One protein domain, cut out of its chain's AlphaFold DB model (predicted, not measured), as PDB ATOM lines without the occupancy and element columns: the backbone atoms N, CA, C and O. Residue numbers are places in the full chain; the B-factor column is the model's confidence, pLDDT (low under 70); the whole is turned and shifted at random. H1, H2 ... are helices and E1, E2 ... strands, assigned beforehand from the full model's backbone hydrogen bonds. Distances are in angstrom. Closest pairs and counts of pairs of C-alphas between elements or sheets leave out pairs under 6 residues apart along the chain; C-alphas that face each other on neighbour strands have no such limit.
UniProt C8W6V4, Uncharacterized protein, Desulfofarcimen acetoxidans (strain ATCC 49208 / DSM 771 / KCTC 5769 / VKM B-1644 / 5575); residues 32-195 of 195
ATOM      1  N   GLU A  32      35.707 -56.390  18.669       85.50
ATOM      2  CA  GLU A  32      34.891 -56.115  19.858       85.50
ATOM      3  C   GLU A  32      34.576 -54.613  19.912       85.50
ATOM      4  O   GLU A  32      35.409 -53.796  19.515       85.50
ATOM      5  N   VAL A  33      33.418 -54.230  20.455       89.19
ATOM      6  CA  VAL A  33      33.032 -52.830  20.691       89.19
ATOM      7  C   VAL A  33      32.816 -52.596  22.175       89.19
ATOM      8  O   VAL A  33      31.903 -53.150  22.780       89.19
ATOM      9  N   SER A  34      33.634 -51.730  22.768       92.62
ATOM     10  CA  SER A  34      33.538 -51.368  24.183       92.62
ATOM     11  C   SER A  34      32.863 -50.011  24.378       92.62
ATOM     12  O   SER A  34      33.235 -49.015  23.756       92.62
ATOM     13  N   ILE A  35      31.888 -49.945  25.278       95.25
ATOM     14  CA  ILE A  35      31.081 -48.749  25.545       95.25
ATOM     15  C   ILE A  35      31.466 -48.158  26.895       95.25
ATOM     16  O   ILE A  35      31.596 -48.880  27.875       95.25
ATOM     17  N   TYR A  36      31.637 -46.840  26.965       95.94
ATOM     18  CA  TYR A  36      32.120 -46.123  28.145       95.94
ATOM     19  C   TYR A  36      31.219 -44.939  28.474       95.94
ATOM     20  O   TYR A  36      30.716 -44.260  27.579       95.94
ATOM     21  N   LEU A  37      31.101 -44.624  29.765       96.38
ATOM     22  CA  LEU A  37      30.551 -43.350  30.218       96.38
ATOM     23  C   LEU A  37      31.678 -42.310  30.324       96.38
ATOM     24  O   LEU A  37      32.642 -42.491  31.069       96.38
ATOM     25  N   GLY A  38      31.567 -41.223  29.567       92.75
ATOM     26  CA  GLY A  38      32.535 -40.136  29.504       92.75
ATOM     27  C   GLY A  38      33.949 -40.621  29.182       92.75
ATOM     28  O   GLY A  38      34.174 -41.403  28.255       92.75
ATOM     29  N   ASN A  39      34.912 -40.156  29.982       90.88
ATOM     30  CA  ASN A  39      36.326 -40.522  29.871       90.88
ATOM     31  C   ASN A  39      36.732 -41.644  30.845       90.88
ATOM     32  O   ASN A  39      37.920 -41.819  31.113       90.88
ATOM     33  N   ASN A  40      35.768 -42.400  31.380       91.88
ATOM     34  CA  ASN A  40      36.059 -43.484  32.314       91.88
ATOM     35  C   ASN A  40      36.967 -44.542  31.668       91.88
ATOM     36  O   ASN A  40      36.891 -44.798  30.462       91.88
ATOM     37  N   ALA A  41      37.824 -45.145  32.495       87.50
ATOM     38  CA  ALA A  41      38.756 -46.193  32.076       87.50
ATOM     39  C   ALA A  41      38.084 -47.569  31.953       87.50
ATOM     40  O   ALA A  41      38.506 -48.383  31.138       87.50
ATOM     41  N   ASN A  42      37.030 -47.813  32.736       92.62
ATOM     42  CA  ASN A  42      36.277 -49.063  32.714       92.62
ATOM     43  C   ASN A  42      35.114 -48.952  31.728       92.62
ATOM     44  O   ASN A  42      34.389 -47.950  31.748       92.62
ATOM     45  N   SER A  43      34.935 -49.974  30.891       94.88
ATOM     46  CA  SER A  43      33.760 -50.080  30.031       94.88
ATOM     47  C   SER A  43      32.515 -50.391  30.867       94.88
ATOM     48  O   SER A  43      32.582 -51.031  31.915       94.88
ATOM     49  N   LEU A  44      31.375 -49.891  30.401       96.56
ATOM     50  CA  LEU A  44      30.047 -50.292  30.854       96.56
ATOM     51  C   LEU A  44      29.699 -51.686  30.326       96.56
ATOM     52  O   LEU A  44      29.164 -52.513  31.054       96.56
ATOM     53  N   ALA A  45      30.027 -51.925  29.057       96.25
ATOM     54  CA  ALA A  45      29.843 -53.191  28.370       96.25
ATOM     55  C   ALA A  45      30.859 -53.313  27.232       96.25
ATOM     56  O   ALA A  45      31.328 -52.303  26.696       96.25
ATOM     57  N   THR A  46      31.159 -54.548  26.857       94.31
ATOM     58  CA  THR A  46      31.920 -54.895  25.660       94.31
ATOM     59  C   THR A  46      31.114 -55.951  24.926       94.31
ATOM     60  O   THR A  46      30.649 -56.890  25.567       94.31
ATOM     61  N   TYR A  47      30.912 -55.751  23.629       91.94
ATOM     62  CA  TYR A  47      30.137 -56.646  22.777       91.94
ATOM     63  C   TYR A  47      31.013 -57.156  21.643       91.94
ATOM     64  O   TYR A  47      31.623 -56.350  20.933       91.94
ATOM     65  N   ASP A  48      31.068 -58.470  21.474       88.00
ATOM     66  CA  ASP A  48      31.616 -59.085  20.268       88.00
ATOM     67  C   ASP A  48      30.545 -59.174  19.161       88.00
ATOM     68  O   ASP A  48      29.397 -58.748  19.328       88.00
ATOM     69  N   THR A  49      30.912 -59.708  17.995       82.31
ATOM     70  CA  THR A  49      29.962 -59.893  16.888       82.31
ATOM     71  C   THR A  49      28.762 -60.767  17.274       82.31
ATOM     72  O   THR A  49      27.643 -60.451  16.877       82.31
ATOM     73  N   ASN A  50      28.956 -61.824  18.069       83.69
ATOM     74  CA  ASN A  50      27.871 -62.725  18.472       83.69
ATOM     75  C   ASN A  50      26.900 -62.027  19.431       83.69
ATOM     76  O   ASN A  50      25.686 -62.206  19.324       83.69
ATOM     77  N   ASP A  51      27.426 -61.225  20.359       89.56
ATOM     78  CA  ASP A  51      26.611 -60.416  21.258       89.56
ATOM     79  C   ASP A  51      25.734 -59.455  20.453       89.56
ATOM     80  O   ASP A  51      24.531 -59.373  20.698       89.56
ATOM     81  N   LEU A  52      26.321 -58.761  19.468       86.56
ATOM     82  CA  LEU A  52      25.624 -57.806  18.601       86.56
ATOM     83  C   LEU A  52      24.546 -58.476  17.740       86.56
ATOM     84  O   LEU A  52      23.452 -57.929  17.600       86.56
ATOM     85  N   GLU A  53      24.807 -59.672  17.215       82.56
ATOM     86  CA  GLU A  53      23.803 -60.491  16.520       82.56
ATOM     87  C   GLU A  53      22.666 -60.948  17.454       82.56
ATOM     88  O   GLU A  53      21.538 -61.165  17.012       82.56
ATOM     89  N   GLY A  54      22.929 -61.049  18.760       83.75
ATOM     90  CA  GLY A  54      21.952 -61.433  19.780       83.75
ATOM     91  C   GLY A  54      20.921 -60.357  20.143       83.75
ATOM     92  O   GLY A  54      19.923 -60.675  20.794       83.75
ATOM     93  N   PHE A  55      21.112 -59.100  19.726       81.81
ATOM     94  CA  PHE A  55      20.205 -57.985  20.045       81.81
ATOM     95  C   PHE A  55      18.861 -58.020  19.287       81.81
ATOM     96  O   PHE A  55      17.943 -57.286  19.651       81.81
ATOM     97  N   GLY A  56      18.691 -58.893  18.285       60.88
ATOM     98  CA  GLY A  56      17.425 -59.096  17.570       60.88
ATOM     99  C   GLY A  56      17.626 -59.678  16.171       60.88
ATOM    100  O   GLY A  56      18.756 -59.902  15.755       60.88
ATOM    101  N   THR A  57      16.541 -59.917  15.417       53.62
ATOM    102  CA  THR A  57      16.657 -60.217  13.976       53.62
ATOM    103  C   THR A  57      17.448 -59.089  13.339       53.62
ATOM    104  O   THR A  57      16.953 -57.963  13.345       53.62
ATOM    105  N   THR A  58      18.649 -59.382  12.843       59.56
ATOM    106  CA  THR A  58      19.514 -58.475  12.087       59.56
ATOM    107  C   THR A  58      18.675 -57.760  11.037       59.56
ATOM    108  O   THR A  58      18.350 -58.308   9.983       59.56
ATOM    109  N   ALA A  59      18.221 -56.557  11.380       67.88
ATOM    110  CA  ALA A  59      17.314 -55.810  10.541       67.88
ATOM    111  C   ALA A  59      18.135 -55.241   9.388       67.88
ATOM    112  O   ALA A  59      19.206 -54.666   9.589       67.88
ATOM    113  N   ALA A  60      17.652 -55.484   8.174       80.12
ATOM    114  CA  ALA A  60      18.253 -54.948   6.972       80.12
ATOM    115  C   ALA A  60      17.824 -53.489   6.832       80.12
ATOM    116  O   ALA A  60      16.627 -53.198   6.756       80.12
ATOM    117  N   TYR A  61      18.799 -52.589   6.780       82.69
ATOM    118  CA  TYR A  61      18.558 -51.183   6.501       82.69
ATOM    119  C   TYR A  61      19.339 -50.772   5.264       82.69
ATOM    120  O   TYR A  61      20.537 -51.045   5.133       82.69
ATOM    121  N   ASP A  62      18.637 -50.104   4.359       81.50
ATOM    122  CA  ASP A  62      19.247 -49.506   3.187       81.50
ATOM    123  C   ASP A  62      19.787 -48.131   3.557       81.50
ATOM    124  O   ASP A  62      19.093 -47.288   4.126       81.50
ATOM    125  N   TYR A  63      21.045 -47.910   3.215       80.06
ATOM    126  CA  TYR A  63      21.752 -46.665   3.428       80.06
ATOM    127  C   TYR A  63      22.276 -46.131   2.116       80.06
ATOM    128  O   TYR A  63      22.435 -46.846   1.124       80.06
ATOM    129  N   SER A  64      22.597 -44.847   2.138       76.00
ATOM    130  CA  SER A  64      23.148 -44.183   0.980       76.00
ATOM    131  C   SER A  64      24.351 -43.321   1.335       76.00
ATOM    132  O   SER A  64      24.305 -42.528   2.278       76.00
ATOM    133  N   SER A  65      25.442 -43.512   0.597       75.81
ATOM    134  CA  SER A  65      26.731 -42.874   0.867       75.81
ATOM    135  C   SER A  65      27.468 -42.522  -0.416       75.81
ATOM    136  O   SER A  65      27.208 -43.091  -1.478       75.81
ATOM    137  N   TYR A  66      28.449 -41.633  -0.297       74.25
ATOM    138  CA  TYR A  66      29.479 -41.491  -1.314       74.25
ATOM    139  C   TYR A  66      30.528 -42.595  -1.186       74.25
ATOM    140  O   TYR A  66      31.105 -42.801  -0.114       74.25
ATOM    141  N   ASN A  67      30.841 -43.254  -2.298       73.06
ATOM    142  CA  ASN A  67      32.011 -44.116  -2.383       73.06
ATOM    143  C   ASN A  67      33.282 -43.258  -2.259       73.06
ATOM    144  O   ASN A  67      33.454 -42.258  -2.951       73.06
ATOM    145  N   CYS A  68      34.193 -43.644  -1.367       67.88
ATOM    146  CA  CYS A  68      35.429 -42.901  -1.118       67.88
ATOM    147  C   CYS A  68      36.394 -42.859  -2.311       67.88
ATOM    148  O   CYS A  68      37.299 -42.026  -2.332       67.88
ATOM    149  N   LYS A  69      36.268 -43.788  -3.263       68.06
ATOM    150  CA  LYS A  69      37.200 -43.930  -4.382       68.06
ATOM    151  C   LYS A  69      36.892 -42.966  -5.524       68.06
ATOM    152  O   LYS A  69      37.815 -42.413  -6.115       68.06
ATOM    153  N   ASP A  70      35.618 -42.789  -5.850       74.06
ATOM    154  CA  ASP A  70      35.154 -42.024  -7.015       74.06
ATOM    155  C   ASP A  70      34.164 -40.902  -6.660       74.06
ATOM    156  O   ASP A  70      33.723 -40.168  -7.551       74.06
ATOM    157  N   TYR A  71      33.840 -40.748  -5.369       73.75
ATOM    158  CA  TYR A  71      32.868 -39.790  -4.838       73.75
ATOM    159  C   TYR A  71      31.496 -39.892  -5.518       73.75
ATOM    160  O   TYR A  71      30.738 -38.921  -5.550       73.75
ATOM    161  N   GLN A  72      31.167 -41.062  -6.073       77.25
ATOM    162  CA  GLN A  72      29.853 -41.337  -6.636       77.25
ATOM    163  C   GLN A  72      28.892 -41.798  -5.552       77.25
ATOM    164  O   GLN A  72      29.290 -42.285  -4.495       77.25
ATOM    165  N   TYR A  73      27.605 -41.623  -5.820       74.88
ATOM    166  CA  TYR A  73      26.551 -42.022  -4.908       74.88
ATOM    167  C   TYR A  73      26.240 -43.512  -5.043       74.88
ATOM    168  O   TYR A  73      26.012 -44.002  -6.149       74.88
ATOM    169  N   HIS A  74      26.221 -44.222  -3.918       76.56
ATOM    170  CA  HIS A  74      25.970 -45.656  -3.855       76.56
ATOM    171  C   HIS A  74      24.983 -46.006  -2.742       76.56
ATOM    172  O   HIS A  74      24.926 -45.351  -1.697       76.56
ATOM    173  N   TYR A  75      24.238 -47.086  -2.980       77.38
ATOM    174  CA  TYR A  75      23.326 -47.690  -2.019       77.38
ATOM    175  C   TYR A  75      23.942 -48.955  -1.439       77.38
ATOM    176  O   TYR A  75      24.551 -49.742  -2.167       77.38
ATOM    177  N   PHE A  76      23.766 -49.142  -0.137       75.56
ATOM    178  CA  PHE A  76      24.301 -50.280   0.595       75.56
ATOM    179  C   PHE A  76      23.249 -50.790   1.569       75.56
ATOM    180  O   PHE A  76      22.712 -50.007   2.349       75.56
ATOM    181  N   THR A  77      23.000 -52.095   1.560       79.81
ATOM    182  CA  THR A  77      22.209 -52.749   2.604       79.81
ATOM    183  C   THR A  77      23.154 -53.245   3.688       79.81
ATOM    184  O   THR A  77      24.079 -54.019   3.408       79.81
ATOM    185  N   ALA A  78      22.928 -52.789   4.916       81.00
ATOM    186  CA  ALA A  78      23.689 -53.194   6.087       81.00
ATOM    187  C   ALA A  78      22.778 -53.857   7.118       81.00
ATOM    188  O   ALA A  78      21.594 -53.532   7.232       81.00
ATOM    189  N   TYR A  79      23.361 -54.784   7.866       82.19
ATOM    190  CA  TYR A  79      22.677 -55.623   8.834       82.19
ATOM    191  C   TYR A  79      23.366 -55.472  10.179       82.19
ATOM    192  O   TYR A  79      24.595 -55.504  10.257       82.19
ATOM    193  N   GLY A  80      22.577 -55.311  11.232       84.25
ATOM    194  CA  GLY A  80      23.090 -55.203  12.589       84.25
ATOM    195  C   GLY A  80      22.081 -54.571  13.541       84.25
ATOM    196  O   GLY A  80      21.015 -54.127  13.103       84.25
ATOM    197  N   PRO A  81      22.379 -54.550  14.847       88.06
ATOM    198  CA  PRO A  81      21.478 -53.967  15.825       88.06
ATOM    199  C   PRO A  81      21.422 -52.443  15.732       88.06
ATOM    200  O   PRO A  81      22.423 -51.760  15.483       88.06
ATOM    201  N   GLU A  82      20.240 -51.902  16.022       90.31
ATOM    202  CA  GLU A  82      20.055 -50.470  16.230       90.31
ATOM    203  C   GLU A  82      20.915 -49.995  17.402       90.31
ATOM    204  O   GLU A  82      20.884 -50.554  18.502       90.31
ATOM    205  N   LEU A  83      21.662 -48.915  17.181       90.44
ATOM    206  CA  LEU A  83      22.563 -48.342  18.169       90.44
ATOM    207  C   LEU A  83      21.817 -48.005  19.464       90.44
ATOM    208  O   LEU A  83      22.336 -48.246  20.547       90.44
ATOM    209  N   GLU A  84      20.593 -47.481  19.373       91.75
ATOM    210  CA  GLU A  84      19.774 -47.149  20.543       91.75
ATOM    211  C   GLU A  84      19.561 -48.356  21.472       91.75
ATOM    212  O   GLU A  84      19.662 -48.220  22.696       91.75
ATOM    213  N   GLN A  85      19.352 -49.546  20.903       92.69
ATOM    214  CA  GLN A  85      19.171 -50.782  21.664       92.69
ATOM    215  C   GLN A  85      20.476 -51.197  22.349       92.69
ATOM    216  O   GLN A  85      20.483 -51.469  23.553       92.69
ATOM    217  N   VAL A  86      21.593 -51.150  21.617       93.50
ATOM    218  CA  VAL A  86      22.931 -51.466  22.145       93.50
ATOM    219  C   VAL A  86      23.312 -50.517  23.286       93.50
ATOM    220  O   VAL A  86      23.738 -50.962  24.354       93.50
ATOM    221  N   LEU A  87      23.112 -49.206  23.112       95.19
ATOM    222  CA  LEU A  87      23.418 -48.212  24.147       95.19
ATOM    223  C   LEU A  87      22.524 -48.372  25.376       95.19
ATOM    224  O   LEU A  87      22.999 -48.234  26.502       95.19
ATOM    225  N   THR A  88      21.240 -48.674  25.177       95.44
ATOM    226  CA  THR A  88      20.301 -48.905  26.282       95.44
ATOM    227  C   THR A  88      20.713 -50.115  27.114       95.44
ATOM    228  O   THR A  88      20.709 -50.037  28.343       95.44
ATOM    229  N   ALA A  89      21.123 -51.211  26.470       95.62
ATOM    230  CA  ALA A  89      21.614 -52.387  27.180       95.62
ATOM    231  C   ALA A  89      22.937 -52.124  27.907       95.62
ATOM    232  O   ALA A  89      23.067 -52.524  29.060       95.62
ATOM    233  N   ALA A  90      23.880 -51.402  27.293       96.50
ATOM    234  CA  ALA A  90      25.152 -51.064  27.934       96.50
ATOM    235  C   ALA A  90      24.974 -50.174  29.169       96.50
ATOM    236  O   ALA A  90      25.722 -50.269  30.136       96.50
ATOM    237  N   LEU A  91      23.968 -49.301  29.151       96.88
ATOM    238  CA  LEU A  91      23.631 -48.439  30.279       96.88
ATOM    239  C   LEU A  91      22.873 -49.175  31.395       96.88
ATOM    240  O   LEU A  91      22.746 -48.633  32.498       96.88
ATOM    241  N   ASN A  92      22.388 -50.395  31.160       95.38
ATOM    242  CA  ASN A  92      21.670 -51.158  32.173       95.38
ATOM    243  C   ASN A  92      22.577 -51.443  33.385       95.38
ATOM    244  O   ASN A  92      23.704 -51.906  33.250       95.38
ATOM    245  N   GLY A  93      22.098 -51.123  34.588       91.25
ATOM    246  CA  GLY A  93      22.880 -51.248  35.823       91.25
ATOM    247  C   GLY A  93      23.917 -50.140  36.065       91.25
ATOM    248  O   GLY A  93      24.485 -50.090  37.153       91.25
ATOM    249  N   SER A  94      24.124 -49.207  35.125       93.25
ATOM    250  CA  SER A  94      25.073 -48.087  35.288       93.25
ATOM    251  C   SER A  94      24.559 -46.947  36.180       93.25
ATOM    252  O   SER A  94      25.327 -46.077  36.587       93.25
ATOM    253  N   GLY A  95      23.249 -46.915  36.460       94.50
ATOM    254  CA  GLY A  95      22.581 -45.789  37.125       94.50
ATOM    255  C   GLY A  95      22.339 -44.573  36.219       94.50
ATOM    256  O   GLY A  95      21.804 -43.566  36.683       94.50
ATOM    257  N   VAL A  96      22.696 -44.660  34.934       95.62
ATOM    258  CA  VAL A  96      22.450 -43.641  33.908       95.62
ATOM    259  C   VAL A  96      21.500 -44.207  32.856       95.62
ATOM    260  O   VAL A  96      21.636 -45.349  32.435       95.62
ATOM    261  N   SER A  97      20.527 -43.410  32.423       96.00
ATOM    262  CA  SER A  97      19.618 -43.750  31.322       96.00
ATOM    263  C   SER A  97      20.039 -43.071  30.020       96.00
ATOM    264  O   SER A  97      20.662 -42.009  30.034       96.00
ATOM    265  N   LEU A  98      19.617 -43.621  28.877       94.94
ATOM    266  CA  LEU A  98      19.918 -43.028  27.568       94.94
ATOM    267  C   LEU A  98      19.357 -41.600  27.424       94.94
ATOM    268  O   LEU A  98      19.923 -40.766  26.719       94.94
ATOM    269  N   SER A  99      18.277 -41.268  28.140       95.00
ATOM    270  CA  SER A  99      17.714 -39.912  28.175       95.00
ATOM    271  C   SER A  99      18.701 -38.864  28.707       95.00
ATOM    272  O   SER A  99      18.686 -37.733  28.227       95.00
ATOM    273  N   GLN A 100      19.601 -39.262  29.611       96.44
ATOM    274  CA  GLN A 100      20.613 -38.397  30.226       96.44
ATOM    275  C   GLN A 100      21.867 -38.229  29.367       96.44
ATOM    276  O   GLN A 100      22.712 -37.413  29.706       96.44
ATOM    277  N   ILE A 101      22.008 -38.993  28.283       96.62
ATOM    278  CA  ILE A 101      23.111 -38.834  27.335       96.62
ATOM    279  C   ILE A 101      22.790 -37.673  26.391       96.62
ATOM    280  O   ILE A 101      21.704 -37.626  25.808       96.62
ATOM    281  N   THR A 102      23.723 -36.744  26.222       95.62
ATOM    282  CA  THR A 102      23.606 -35.599  25.308       95.62
ATOM    283  C   THR A 102      24.418 -35.782  24.039       95.62
ATOM    284  O   THR A 102      24.007 -35.287  22.988       95.62
ATOM    285  N   SER A 103      25.529 -36.518  24.089       93.44
ATOM    286  CA  SER A 103      26.342 -36.798  22.905       93.44
ATOM    287  C   SER A 103      27.047 -38.150  22.958       93.44
ATOM    288  O   SER A 103      27.274 -38.726  24.022       93.44
ATOM    289  N   VAL A 104      27.376 -38.663  21.777       92.38
ATOM    290  CA  VAL A 104      28.011 -39.960  21.556       92.38
ATOM    291  C   VAL A 104      29.242 -39.749  20.686       92.38
ATOM    292  O   VAL A 104      29.179 -39.057  19.673       92.38
ATOM    293  N   LYS A 105      30.371 -40.343  21.070       90.62
ATOM    294  CA  LYS A 105      31.588 -40.381  20.254       90.62
ATOM    295  C   LYS A 105      31.869 -41.822  19.853       90.62
ATOM    296  O   LYS A 105      32.082 -42.661  20.726       90.62
ATOM    297  N   ILE A 106      31.865 -42.089  18.552       88.12
ATOM    298  CA  ILE A 106      32.187 -43.400  17.976       88.12
ATOM    299  C   ILE A 106      33.638 -43.363  17.504       88.12
ATOM    300  O   ILE A 106      34.056 -42.383  16.888       88.12
ATOM    301  N   LEU A 107      34.407 -44.391  17.853       85.88
ATOM    302  CA  LEU A 107      35.856 -44.416  17.707       85.88
ATOM    303  C   LEU A 107      36.337 -45.772  17.192       85.88
ATOM    304  O   LEU A 107      35.886 -46.833  17.639       85.88
ATOM    305  N   ASP A 108      37.335 -45.707  16.327       82.12
ATOM    306  CA  ASP A 108      38.287 -46.779  16.084       82.12
ATOM    307  C   ASP A 108      39.471 -46.681  17.068       82.12
ATOM    308  O   ASP A 108      39.707 -45.644  17.699       82.12
ATOM    309  N   ILE A 109      40.225 -47.771  17.210       71.38
ATOM    310  CA  ILE A 109      41.497 -47.786  17.942       71.38
ATOM    311  C   ILE A 109      42.567 -48.210  16.948       71.38
ATOM    312  O   ILE A 109      42.470 -49.284  16.348       71.38
ATOM    313  N   GLY A 110      43.582 -47.367  16.774       63.06
ATOM    314  CA  GLY A 110      44.723 -47.689  15.928       63.06
ATOM    315  C   GLY A 110      45.532 -48.856  16.474       63.06
ATOM    316  O   GLY A 110      45.445 -49.220  17.646       63.06
ATOM    317  N   ALA A 111      46.396 -49.417  15.628       62.06
ATOM    318  CA  ALA A 111      47.306 -50.492  16.026       62.06
ATOM    319  C   ALA A 111      48.249 -50.107  17.190       62.06
ATOM    320  O   ALA A 111      48.807 -50.981  17.846       62.06
ATOM    321  N   ASP A 112      48.425 -48.809  17.445       59.50
ATOM    322  CA  ASP A 112      49.208 -48.231  18.539       59.50
ATOM    323  C   ASP A 112      48.408 -48.034  19.845       59.50
ATOM    324  O   ASP A 112      48.961 -47.563  20.839       59.50
ATOM    325  N   GLY A 113      47.121 -48.397  19.866       65.44
ATOM    326  CA  GLY A 113      46.231 -48.230  21.018       65.44
ATOM    327  C   GLY A 113      45.651 -46.821  21.168       65.44
ATOM    328  O   GLY A 113      44.914 -46.561  22.122       65.44
ATOM    329  N   THR A 114      45.955 -45.910  20.243       72.69
ATOM    330  CA  THR A 114      45.458 -44.535  20.279       72.69
ATOM    331  C   THR A 114      44.025 -44.473  19.735       72.69
ATOM    332  O   THR A 114      43.689 -45.117  18.743       72.69
ATOM    333  N   GLU A 115      43.156 -43.702  20.396       79.12
ATOM    334  CA  GLU A 115      41.752 -43.527  19.994       79.12
ATOM    335  C   GLU A 115      41.619 -42.601  18.778       79.12
ATOM    336  O   GLU A 115      42.156 -41.492  18.785       79.12
ATOM    337  N   GLY A 116      40.817 -43.006  17.789       70.94
ATOM    338  CA  GLY A 116      40.421 -42.159  16.664       70.94
ATOM    339  C   GLY A 116      41.527 -41.907  15.639       70.94
ATOM    340  O   GLY A 116      41.613 -40.796  15.118       70.94
ATOM    341  N   THR A 117      42.419 -42.875  15.412       63.34
ATOM    342  CA  THR A 117      43.658 -42.663  14.644       63.34
ATOM    343  C   THR A 117      43.642 -43.153  13.208       63.34
ATOM    344  O   THR A 117      44.512 -42.733  12.445       63.34
ATOM    345  N   SER A 118      42.699 -44.009  12.809       58.22
ATOM    346  CA  SER A 118      42.645 -44.525  11.435       58.22
ATOM    347  C   SER A 118      41.582 -43.863  10.563       58.22
ATOM    348  O   SER A 118      41.588 -44.076   9.349       58.22
ATOM    349  N   ASP A 119      40.696 -43.048  11.144       61.44
ATOM    350  CA  ASP A 119      39.544 -42.514  10.424       61.44
ATOM    351  C   ASP A 119      39.194 -41.073  10.828       61.44
ATOM    352  O   ASP A 119      38.813 -40.802  11.968       61.44
ATOM    353  N   ASP A 120      39.215 -40.154   9.855       58.66
ATOM    354  CA  ASP A 120      38.887 -38.718  10.016       58.66
ATOM    355  C   ASP A 120      37.436 -38.451  10.486       58.66
ATOM    356  O   ASP A 120      37.013 -37.309  10.700       58.66
ATOM    357  N   PHE A 121      36.648 -39.513  10.645       63.53
ATOM    358  CA  PHE A 121      35.229 -39.481  10.973       63.53
ATOM    359  C   PHE A 121      34.928 -39.804  12.445       63.53
ATOM    360  O   PHE A 121      33.763 -39.793  12.844       63.53
ATOM    361  N   SER A 122      35.957 -40.014  13.271       71.19
ATOM    362  CA  SER A 122      35.847 -40.121  14.733       71.19
ATOM    363  C   SER A 122      35.420 -38.781  15.365       71.19
ATOM    364  O   SER A 122      36.248 -37.970  15.785       71.19
ATOM    365  N   LYS A 123      34.105 -38.520  15.437       77.50
ATOM    366  CA  LYS A 123      33.513 -37.260  15.934       77.50
ATOM    367  C   LYS A 123      32.541 -37.480  17.093       77.50
ATOM    368  O   LYS A 123      31.911 -38.527  17.213       77.50
ATOM    369  N   THR A 124      32.411 -36.459  17.940       86.94
ATOM    370  CA  THR A 124      31.338 -36.379  18.941       86.94
ATOM    371  C   THR A 124      30.082 -35.831  18.269       86.94
ATOM    372  O   THR A 124      30.122 -34.752  17.683       86.94
ATOM    373  N   ILE A 125      28.982 -36.570  18.364       85.81
ATOM    374  CA  ILE A 125      27.700 -36.286  17.714       85.81
ATOM    375  C   ILE A 125      26.653 -36.069  18.802       85.81
ATOM    376  O   ILE A 125      26.633 -36.809  19.788       85.81
ATOM    377  N   SER A 126      25.777 -35.071  18.657       89.88
ATOM    378  CA  SER A 126      24.669 -34.914  19.601       89.88
ATOM    379  C   SER A 126      23.705 -36.101  19.487       89.88
ATOM    380  O   SER A 126      23.472 -36.631  18.401       89.88
ATOM    381  N   LYS A 127      23.113 -36.532  20.602       89.94
ATOM    382  CA  LYS A 127      22.144 -37.638  20.599       89.94
ATOM    383  C   LYS A 127      20.937 -37.329  19.706       89.94
ATOM    384  O   LYS A 127      20.423 -38.219  19.036       89.94
ATOM    385  N   SER A 128      20.491 -36.071  19.700       86.94
ATOM    386  CA  SER A 128      19.375 -35.619  18.864       86.94
ATOM    387  C   SER A 128      19.690 -35.710  17.376       86.94
ATOM    388  O   SER A 128      18.833 -36.155  16.621       86.94
ATOM    389  N   ASP A 129      20.903 -35.341  16.959       84.44
ATOM    390  CA  ASP A 129      21.306 -35.487  15.556       84.44
ATOM    391  C   ASP A 129      21.449 -36.967  15.205       84.44
ATOM    392  O   ASP A 129      20.968 -37.418  14.169       84.44
ATOM    393  N   LEU A 130      22.029 -37.756  16.107       85.44
ATOM    394  CA  LEU A 130      22.294 -39.164  15.855       85.44
ATOM    395  C   LEU A 130      21.024 -39.994  15.614       85.44
ATOM    396  O   LEU A 130      21.037 -40.844  14.727       85.44
ATOM    397  N   PHE A 131      19.942 -39.743  16.360       85.19
ATOM    398  CA  PHE A 131      18.679 -40.494  16.252       85.19
ATOM    399  C   PHE A 131      17.560 -39.762  15.493       85.19
ATOM    400  O   PHE A 131      16.509 -40.343  15.237       85.19
ATOM    401  N   GLY A 132      17.749 -38.488  15.140       77.00
ATOM    402  CA  GLY A 132      16.736 -37.667  14.466       77.00
ATOM    403  C   GLY A 132      16.896 -37.539  12.948       77.00
ATOM    404  O   GLY A 132      16.157 -36.771  12.329       77.00
ATOM    405  N   THR A 133      17.871 -38.218  12.342       72.38
ATOM    406  CA  THR A 133      18.328 -37.909  10.978       72.38
ATOM    407  C   THR A 133      17.642 -38.770   9.895       72.38
ATOM    408  O   THR A 133      16.808 -39.621  10.188       72.38
ATOM    409  N   ARG A 134      17.889 -38.485   8.610       69.81
ATOM    410  CA  ARG A 134      17.381 -39.203   7.426       69.81
ATOM    411  C   ARG A 134      18.587 -39.689   6.634       69.81
ATOM    412  O   ARG A 134      19.440 -38.865   6.334       69.81
ATOM    413  N   TYR A 135      18.667 -40.976   6.309       66.38
ATOM    414  CA  TYR A 135      19.946 -41.592   5.913       66.38
ATOM    415  C   TYR A 135      19.876 -42.386   4.599       66.38
ATOM    416  O   TYR A 135      20.898 -42.852   4.084       66.38
ATOM    417  N   TYR A 136      18.681 -42.503   4.023       72.50
ATOM    418  CA  TYR A 136      18.450 -43.140   2.735       72.50
ATOM    419  C   TYR A 136      17.702 -42.174   1.823       72.50
ATOM    420  O   TYR A 136      16.626 -41.692   2.187       72.50
ATOM    421  N   ILE A 137      18.277 -41.876   0.658       70.19
ATOM    422  CA  ILE A 137      17.510 -41.300  -0.443       70.19
ATOM    423  C   ILE A 137      17.067 -42.468  -1.316       70.19
ATOM    424  O   ILE A 137      17.901 -43.250  -1.753       70.19
ATOM    425  N   ASP A 138      15.773 -42.616  -1.566       71.50
ATOM    426  CA  ASP A 138      15.308 -43.668  -2.466       71.50
ATOM    427  C   ASP A 138      15.596 -43.329  -3.943       71.50
ATOM    428  O   ASP A 138      15.993 -42.220  -4.311       71.50
ATOM    429  N   SER A 139      15.338 -44.291  -4.829       70.25
ATOM    430  CA  SER A 139      15.464 -44.094  -6.284       70.25
ATOM    431  C   SER A 139      14.620 -42.938  -6.860       70.25
ATOM    432  O   SER A 139      14.900 -42.479  -7.967       70.25
ATOM    433  N   ASN A 140      13.626 -42.438  -6.118       75.31
ATOM    434  CA  ASN A 140      12.763 -41.312  -6.481       75.31
ATOM    435  C   ASN A 140      13.195 -39.987  -5.825       75.31
ATOM    436  O   ASN A 140      12.459 -39.005  -5.901       75.31
ATOM    437  N   GLN A 141      14.373 -39.941  -5.202       72.94
ATOM    438  CA  GLN A 141      14.893 -38.790  -4.464       72.94
ATOM    439  C   GLN A 141      14.135 -38.443  -3.167       72.94
ATOM    440  O   GLN A 141      14.244 -37.321  -2.668       72.94
ATOM    441  N   ASN A 142      13.388 -39.387  -2.585       78.50
ATOM    442  CA  ASN A 142      12.727 -39.184  -1.296       78.50
ATOM    443  C   ASN A 142      13.664 -39.494  -0.134       78.50
ATOM    444  O   ASN A 142      14.362 -40.502  -0.141       78.50
ATOM    445  N   TYR A 143      13.591 -38.678   0.914       77.94
ATOM    446  CA  TYR A 143      14.348 -38.884   2.145       77.94
ATOM    447  C   TYR A 143      13.619 -39.821   3.105       77.94
ATOM    448  O   TYR A 143      12.483 -39.549   3.501       77.94
ATOM    449  N   VAL A 144      14.310 -40.863   3.555       79.12
ATOM    450  CA  VAL A 144      13.798 -41.853   4.504       79.12
ATOM    451  C   VAL A 144      14.637 -41.842   5.782       79.12
ATOM    452  O   VAL A 144      15.871 -41.798   5.758       79.12
ATOM    453  N   VAL A 145      13.943 -41.855   6.920       78.69
ATOM    454  CA  VAL A 145      14.544 -42.073   8.240       78.69
ATOM    455  C   VAL A 145      14.818 -43.565   8.387       78.69
ATOM    456  O   VAL A 145      13.901 -44.372   8.266       78.69
ATOM    457  N   VAL A 146      16.067 -43.919   8.662       80.56
ATOM    458  CA  VAL A 146      16.513 -45.282   8.983       80.56
ATOM    459  C   VAL A 146      17.338 -45.204  10.269       80.56
ATOM    460  O   VAL A 146      17.976 -44.196  10.502       80.56
ATOM    461  N   PRO A 147      17.321 -46.176  11.172       85.50
ATOM    462  CA  PRO A 147      18.027 -46.049  12.442       85.50
ATOM    463  C   PRO A 147      19.546 -46.015  12.258       85.50
ATOM    464  O   PRO A 147      20.092 -46.518  11.271       85.50
ATOM    465  N   ALA A 148      20.234 -45.460  13.256       86.62
ATOM    466  CA  ALA A 148      21.666 -45.661  13.367       86.62
ATOM    467  C   ALA A 148      21.951 -47.098  13.829       86.62
ATOM    468  O   ALA A 148      21.308 -47.553  14.776       86.62
ATOM    469  N   ILE A 149      22.909 -47.794  13.214       87.38
ATOM    470  CA  ILE A 149      23.233 -49.192  13.553       87.38
ATOM    471  C   ILE A 149      24.729 -49.412  13.779       87.38
ATOM    472  O   ILE A 149      25.577 -48.639  13.317       87.38
ATOM    473  N   ILE A 150      25.037 -50.516  14.455       87.31
ATOM    474  CA  ILE A 150      26.345 -51.167  14.389       87.31
ATOM    475  C   ILE A 150      26.221 -52.323  13.400       87.31
ATOM    476  O   ILE A 150      25.536 -53.293  13.692       87.31
ATOM    477  N   ALA A 151      26.851 -52.223  12.234       82.75
ATOM    478  CA  ALA A 151      26.779 -53.261  11.220       82.75
ATOM    479  C   ALA A 151      27.714 -54.435  11.512       82.75
ATOM    480  O   ALA A 151      28.927 -54.261  11.672       82.75
ATOM    481  N   THR A 152      27.125 -55.626  11.487       79.06
ATOM    482  CA  THR A 152      27.787 -56.930  11.560       79.06
ATOM    483  C   THR A 152      27.863 -57.603  10.190       79.06
ATOM    484  O   THR A 152      28.724 -58.451   9.977       79.06
ATOM    485  N   GLU A 153      27.034 -57.195   9.223       76.12
ATOM    486  CA  GLU A 153      26.981 -57.780   7.878       76.12
ATOM    487  C   GLU A 153      26.601 -56.744   6.794       76.12
ATOM    488  O   GLU A 153      25.948 -55.730   7.057       76.12
ATOM    489  N   PHE A 154      27.000 -57.037   5.550       74.50
ATOM    490  CA  PHE A 154      26.618 -56.340   4.320       74.50
ATOM    491  C   PHE A 154      26.006 -57.311   3.310       74.50
ATOM    492  O   PHE A 154      26.534 -58.407   3.154       74.50
ATOM    493  N   GLY A 155      24.954 -56.888   2.597       68.12
ATOM    494  CA  GLY A 155      24.195 -57.725   1.648       68.12
ATOM    495  C   GLY A 155      24.956 -58.131   0.373       68.12
ATOM    496  O   GLY A 155      25.992 -58.787   0.428       68.12
ATOM    497  N   ASP A 156      24.450 -57.738  -0.805       54.53
ATOM    498  CA  ASP A 156      24.906 -58.199  -2.141       54.53
ATOM    499  C   ASP A 156      26.399 -57.975  -2.473       54.53
ATOM    500  O   ASP A 156      26.883 -58.430  -3.511       54.53
ATOM    501  N   LEU A 157      27.159 -57.290  -1.614       53.41
ATOM    502  CA  LEU A 157      28.584 -57.038  -1.825       53.41
ATOM    503  C   LEU A 157      29.491 -58.232  -1.527       53.41
ATOM    504  O   LEU A 157      30.637 -58.189  -1.969       53.41
ATOM    505  N   GLY A 158      29.016 -59.282  -0.837       46.16
ATOM    506  CA  GLY A 158      29.725 -60.569  -0.697       46.16
ATOM    507  C   GLY A 158      31.235 -60.454  -0.430       46.16
ATOM    508  O   GLY A 158      32.022 -61.235  -0.967       46.16
ATOM    509  N   GLY A 159      31.660 -59.434   0.319       43.06
ATOM    510  CA  GLY A 159      33.020 -58.920   0.244       43.06
ATOM    511  C   GLY A 159      33.537 -58.459   1.594       43.06
ATOM    512  O   GLY A 159      32.865 -57.741   2.329       43.06
ATOM    513  N   THR A 160      34.757 -58.884   1.905       42.25
ATOM    514  CA  THR A 160      35.581 -58.427   3.027       42.25
ATOM    515  C   THR A 160      35.592 -56.898   3.119       42.25
ATOM    516  O   THR A 160      35.488 -56.234   2.089       42.25
ATOM    517  N   ILE A 161      35.808 -56.343   4.321       50.09
ATOM    518  CA  ILE A 161      36.059 -54.908   4.552       50.09
ATOM    519  C   ILE A 161      37.190 -54.446   3.613       50.09
ATOM    520  O   ILE A 161      38.377 -54.596   3.898       50.09
ATOM    521  N   SER A 162      36.819 -53.941   2.440       44.91
ATOM    522  CA  SER A 162      37.735 -53.467   1.413       44.91
ATOM    523  C   SER A 162      38.271 -52.128   1.901       44.91
ATOM    524  O   SER A 162      37.519 -51.164   2.077       44.91
ATOM    525  N   SER A 163      39.585 -52.043   2.128       48.12
ATOM    526  CA  SER A 163      40.259 -50.766   2.399       48.12
ATOM    527  C   SER A 163      39.997 -49.744   1.283       48.12
ATOM    528  O   SER A 163      40.026 -48.542   1.536       48.12
ATOM    529  N   THR A 164      39.661 -50.234   0.087       48.47
ATOM    530  CA  THR A 164      39.372 -49.488  -1.138       48.47
ATOM    531  C   THR A 164      37.896 -49.120  -1.378       48.47
ATOM    532  O   THR A 164      37.681 -48.170  -2.123       48.47
ATOM    533  N   ASP A 165      36.907 -49.775  -0.741       53.50
ATOM    534  CA  ASP A 165      35.448 -49.543  -0.949       53.50
ATOM    535  C   ASP A 165      34.683 -49.123   0.316       53.50
ATOM    536  O   ASP A 165      33.464 -49.205   0.394       53.50
ATOM    537  N   CYS A 166      35.396 -48.633   1.324       60.97
ATOM    538  CA  CYS A 166      34.828 -47.824   2.400       60.97
ATOM    539  C   CYS A 166      33.651 -48.363   3.231       60.97
ATOM    540  O   CYS A 166      33.077 -47.576   3.978       60.97
ATOM    541  N   LEU A 167      33.353 -49.666   3.216       61.81
ATOM    542  CA  LEU A 167      32.363 -50.252   4.127       61.81
ATOM    543  C   LEU A 167      32.712 -49.915   5.585       61.81
ATOM    544  O   LEU A 167      33.875 -50.013   5.995       61.81
ATOM    545  N   ARG A 168      31.714 -49.443   6.339       72.25
ATOM    546  CA  ARG A 168      31.866 -48.921   7.702       72.25
ATOM    547  C   ARG A 168      31.071 -49.765   8.688       72.25
ATOM    548  O   ARG A 168      29.997 -50.235   8.357       72.25
ATOM    549  N   ASN A 169      31.579 -49.950   9.901       74.12
ATOM    550  CA  ASN A 169      30.879 -50.739  10.919       74.12
ATOM    551  C   ASN A 169      29.853 -49.916  11.689       74.12
ATOM    552  O   ASN A 169      28.983 -50.473  12.344       74.12
ATOM    553  N   PHE A 170      29.972 -48.596  11.637       74.19
ATOM    554  CA  PHE A 170      28.988 -47.713  12.213       74.19
ATOM    555  C   PHE A 170      28.242 -46.969  11.128       74.19
ATOM    556  O   PHE A 170      28.817 -46.492  10.153       74.19
ATOM    557  N   TYR A 171      26.947 -46.842  11.351       72.12
ATOM    558  CA  TYR A 171      26.064 -46.124  10.474       72.12
ATOM    559  C   TYR A 171      25.229 -45.140  11.306       72.12
ATOM    560  O   TYR A 171      24.166 -45.512  11.764       72.12
ATOM    561  N   GLY A 172      25.701 -43.902  11.552       66.19
ATOM    562  CA  GLY A 172      24.905 -42.775  12.101       66.19
ATOM    563  C   GLY A 172      25.369 -41.356  11.668       66.19
ATOM    564  O   GLY A 172      26.553 -41.031  11.732       66.19
ATOM    565  N   GLN A 173      24.461 -40.521  11.147       72.19
ATOM    566  CA  GLN A 173      24.749 -39.237  10.485       72.19
ATOM    567  C   GLN A 173      24.853 -38.095  11.497       72.19
ATOM    568  O   GLN A 173      24.258 -38.140  12.571       72.19
ATOM    569  N   THR A 174      25.642 -37.073  11.157       68.31
ATOM    570  CA  THR A 174      26.045 -36.029  12.112       68.31
ATOM    571  C   THR A 174      25.188 -34.766  12.081       68.31
ATOM    572  O   THR A 174      25.376 -33.889  12.919       68.31
ATOM    573  N   SER A 175      24.256 -34.665  11.129       71.19
ATOM    574  CA  SER A 175      23.336 -33.534  10.997       71.19
ATOM    575  C   SER A 175      22.072 -33.915  10.230       71.19
ATOM    576  O   SER A 175      22.152 -34.562   9.186       71.19
ATOM    577  N   ALA A 176      20.922 -33.390  10.658       66.12
ATOM    578  CA  ALA A 176      19.644 -33.513   9.951       66.12
ATOM    579  C   ALA A 176      19.599 -32.791   8.585       66.12
ATOM    580  O   ALA A 176      18.638 -32.956   7.831       66.12
ATOM    581  N   THR A 177      20.601 -31.963   8.271       66.69
ATOM    582  CA  THR A 177      20.684 -31.215   7.002       66.69
ATOM    583  C   THR A 177      21.487 -31.926   5.923       66.69
ATOM    584  O   THR A 177      21.465 -31.495   4.772       66.69
ATOM    585  N   GLU A 178      22.243 -32.963   6.278       67.31
ATOM    586  CA  GLU A 178      22.961 -33.760   5.290       67.31
ATOM    587  C   GLU A 178      21.956 -34.703   4.602       67.31
ATOM    588  O   GLU A 178      21.046 -35.260   5.211       67.31
ATOM    589  N   ALA A 179      22.030 -34.789   3.279       63.28
ATOM    590  CA  ALA A 179      21.093 -35.582   2.477       63.28
ATOM    591  C   ALA A 179      21.530 -37.045   2.366       63.28
ATOM    592  O   ALA A 179      20.744 -37.937   2.067       63.28
ATOM    593  N   VAL A 180      22.821 -37.245   2.553       69.38
ATOM    594  CA  VAL A 180      23.543 -38.478   2.344       69.38
ATOM    595  C   VAL A 180      24.565 -38.542   3.436       69.38
ATOM    596  O   VAL A 180      24.990 -37.529   4.002       69.38
ATOM    597  N   MET A 181      24.986 -39.746   3.709       73.06
ATOM    598  CA  MET A 181      25.780 -39.956   4.869       73.06
ATOM    599  C   MET A 181      27.271 -39.913   4.497       73.06
ATOM    600  O   MET A 181      27.709 -40.420   3.467       73.06
ATOM    601  N   GLY A 182      28.045 -39.174   5.296       58.28
ATOM    602  CA  GLY A 182      29.390 -38.707   4.928       58.28
ATOM    603  C   GLY A 182      30.521 -39.733   5.066       58.28
ATOM    604  O   GLY A 182      31.668 -39.381   4.808       58.28
ATOM    605  N   ASN A 183      30.194 -40.982   5.423       61.22
ATOM    606  CA  ASN A 183      31.062 -42.073   5.889       61.22
ATOM    607  C   ASN A 183      31.510 -41.931   7.360       61.22
ATOM    608  O   ASN A 183      31.880 -40.874   7.830       61.22
ATOM    609  N   TRP A 184      31.444 -43.014   8.119       72.81
ATOM    610  CA  TRP A 184      31.204 -43.008   9.566       72.81
ATOM    611  C   TRP A 184      31.858 -44.261  10.179       72.81
ATOM    612  O   TRP A 184      31.297 -45.331  10.158       72.81
ATOM    613  N   VAL A 185      33.098 -44.149  10.638       79.62
ATOM    614  CA  VAL A 185      33.892 -45.116  11.432       79.62
ATOM    615  C   VAL A 185      33.988 -46.585  10.942       79.62
ATOM    616  O   VAL A 185      33.080 -47.411  11.071       79.62
ATOM    617  N   LYS A 186      35.174 -46.947  10.429       77.44
ATOM    618  CA  LYS A 186      35.628 -48.350  10.254       77.44
ATOM    619  C   LYS A 186      36.176 -48.914  11.553       77.44
ATOM    620  O   LYS A 186      36.720 -48.162  12.348       77.44
ATOM    621  N   ASN A 187      36.143 -50.239  11.694       76.69
ATOM    622  CA  ASN A 187      36.799 -50.966  12.783       76.69
ATOM    623  C   ASN A 187      36.455 -50.361  14.143       76.69
ATOM    624  O   ASN A 187      37.341 -50.086  14.958       76.69
ATOM    625  N   ILE A 188      35.162 -50.089  14.349       82.88
ATOM    626  CA  ILE A 188      34.719 -49.542  15.620       82.88
ATOM    627  C   ILE A 188      35.171 -50.468  16.736       82.88
ATOM    628  O   ILE A 188      35.054 -51.689  16.648       82.88
ATOM    629  N   SER A 189      35.700 -49.862  17.781       85.06
ATOM    630  CA  SER A 189      36.155 -50.591  18.962       85.06
ATOM    631  C   SER A 189      35.781 -49.876  20.244       85.06
ATOM    632  O   SER A 189      35.779 -50.478  21.321       85.06
ATOM    633  N   LYS A 190      35.415 -48.591  20.152       89.25
ATOM    634  CA  LYS A 190      35.050 -47.793  21.311       89.25
ATOM    635  C   LYS A 190      33.892 -46.841  21.035       89.25
ATOM    636  O   LYS A 190      33.859 -46.141  20.029       89.25
ATOM    637  N   ILE A 191      32.970 -46.768  21.990       92.31
ATOM    638  CA  ILE A 191      31.890 -45.781  22.026       92.31
ATOM    639  C   ILE A 191      31.938 -45.056  23.370       92.31
ATOM    640  O   ILE A 191      31.934 -45.694  24.420       92.31
ATOM    641  N   ARG A 192      31.975 -43.722  23.358       94.12
ATOM    642  CA  ARG A 192      31.909 -42.893  24.573       94.12
ATOM    643  C   ARG A 192      30.589 -42.136  24.636       94.12
ATOM    644  O   ARG A 192      30.208 -41.471  23.675       94.12
ATOM    645  N   LEU A 193      29.919 -42.226  25.779       96.50
ATOM    646  CA  LEU A 193      28.634 -41.592  26.058       96.50
ATOM    647  C   LEU A 193      28.839 -40.411  27.003       96.50
ATOM    648  O   LEU A 193      29.355 -40.592  28.101       96.50
ATOM    649  N   TYR A 194      28.428 -39.212  26.606       96.19
ATOM    650  CA  TYR A 194      28.563 -38.002  27.417       96.19
ATOM    651  C   TYR A 194      27.192 -37.506  27.868       96.19
ATOM    652  O   TYR A 194      26.234 -37.541  27.094       96.19
ATOM    653  N   GLN A 195      27.118 -37.064  29.123       94.06
ATOM    654  CA  GLN A 195      25.953 -36.409  29.718       94.06
ATOM    655  C   GLN A 195      26.038 -34.904  29.508       94.06
ATOM    656  O   GLN A 195      27.157 -34.358  29.617       94.06
TER     657      GLN A 195
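What this domain is: This is residues 32 to 195 of the 195 residues of an uncharacterized protein of Desulfofarcimen acetoxidans (strain ATCC 49208 / DSM 771 / KCTC 5769 / VKM B-1644 / 5575) (UniProt C8W6V4). What is the shape? With little regular structure, the model has a twisted sheet, order E2 E1 E7 E5 E6, mixed, as a wall with H2 and H3 packed on one face, a long separate hairpin of E3 and E4, and a long stretch with no named element, residues 133 to 187. How large is it? The 164 printed residues, under half in named elements, E1 E2 H1 E3 E4 H2 E5 E6 H3 E7, are mixed in class and compact, with a radius of gyration of the C-alphas of 15.2 A and spans of 45 by 33 by 29 A.

How they stand to each other: How does the sheet pair? E1, residues 33 to 37, is antiparallel to E2, residues 45 to 47, in a hairpin (N 35 and O 45, 2.8 A), and parallel to E7, residues 188 to 194 (N 36 and O 191, 2.8 A). E5, residues 103 to 108, is antiparallel to E7 (N 105 and O 192, 2.8 A) and, in a hairpin, to E6, residues 124 to 126 (N 104 and O 125, 2.8 A). Which helices are on it? H2, residues 83 to 91, height 8.7 A, and H3, residues 127 to 132, height 6.3 A, are on the same face; H1, residues 49 to 53, only grazes it. E6, H3 and E7 form a split strand-helix-strand unit, two same-way strands with a helix between, E5 between them in the sheet and a right-handed crossover. In H1, H2 and H3 every O i to N i+4 pair is within hydrogen-bond range.

Where its parts are: Where do E1 and E7 lie? C-alpha 33 is at (33.032, -52.830, 20.691) and C-alpha 194 at (28.563, -38.002, 27.417). Which strands are longest? E3, residues 59 to 66, and E4, residues 73 to 80, each 22.2 A, form an antiparallel hairpin (N 63 and O 76, 2.8 A).

The domain as a whole: Which links are long? H2 to E5, E5 to E6 and H3 to E7; the printed part has no cut. Where is confidence low? Of the printed part, 39 residues are under 70, among them 155 to 167.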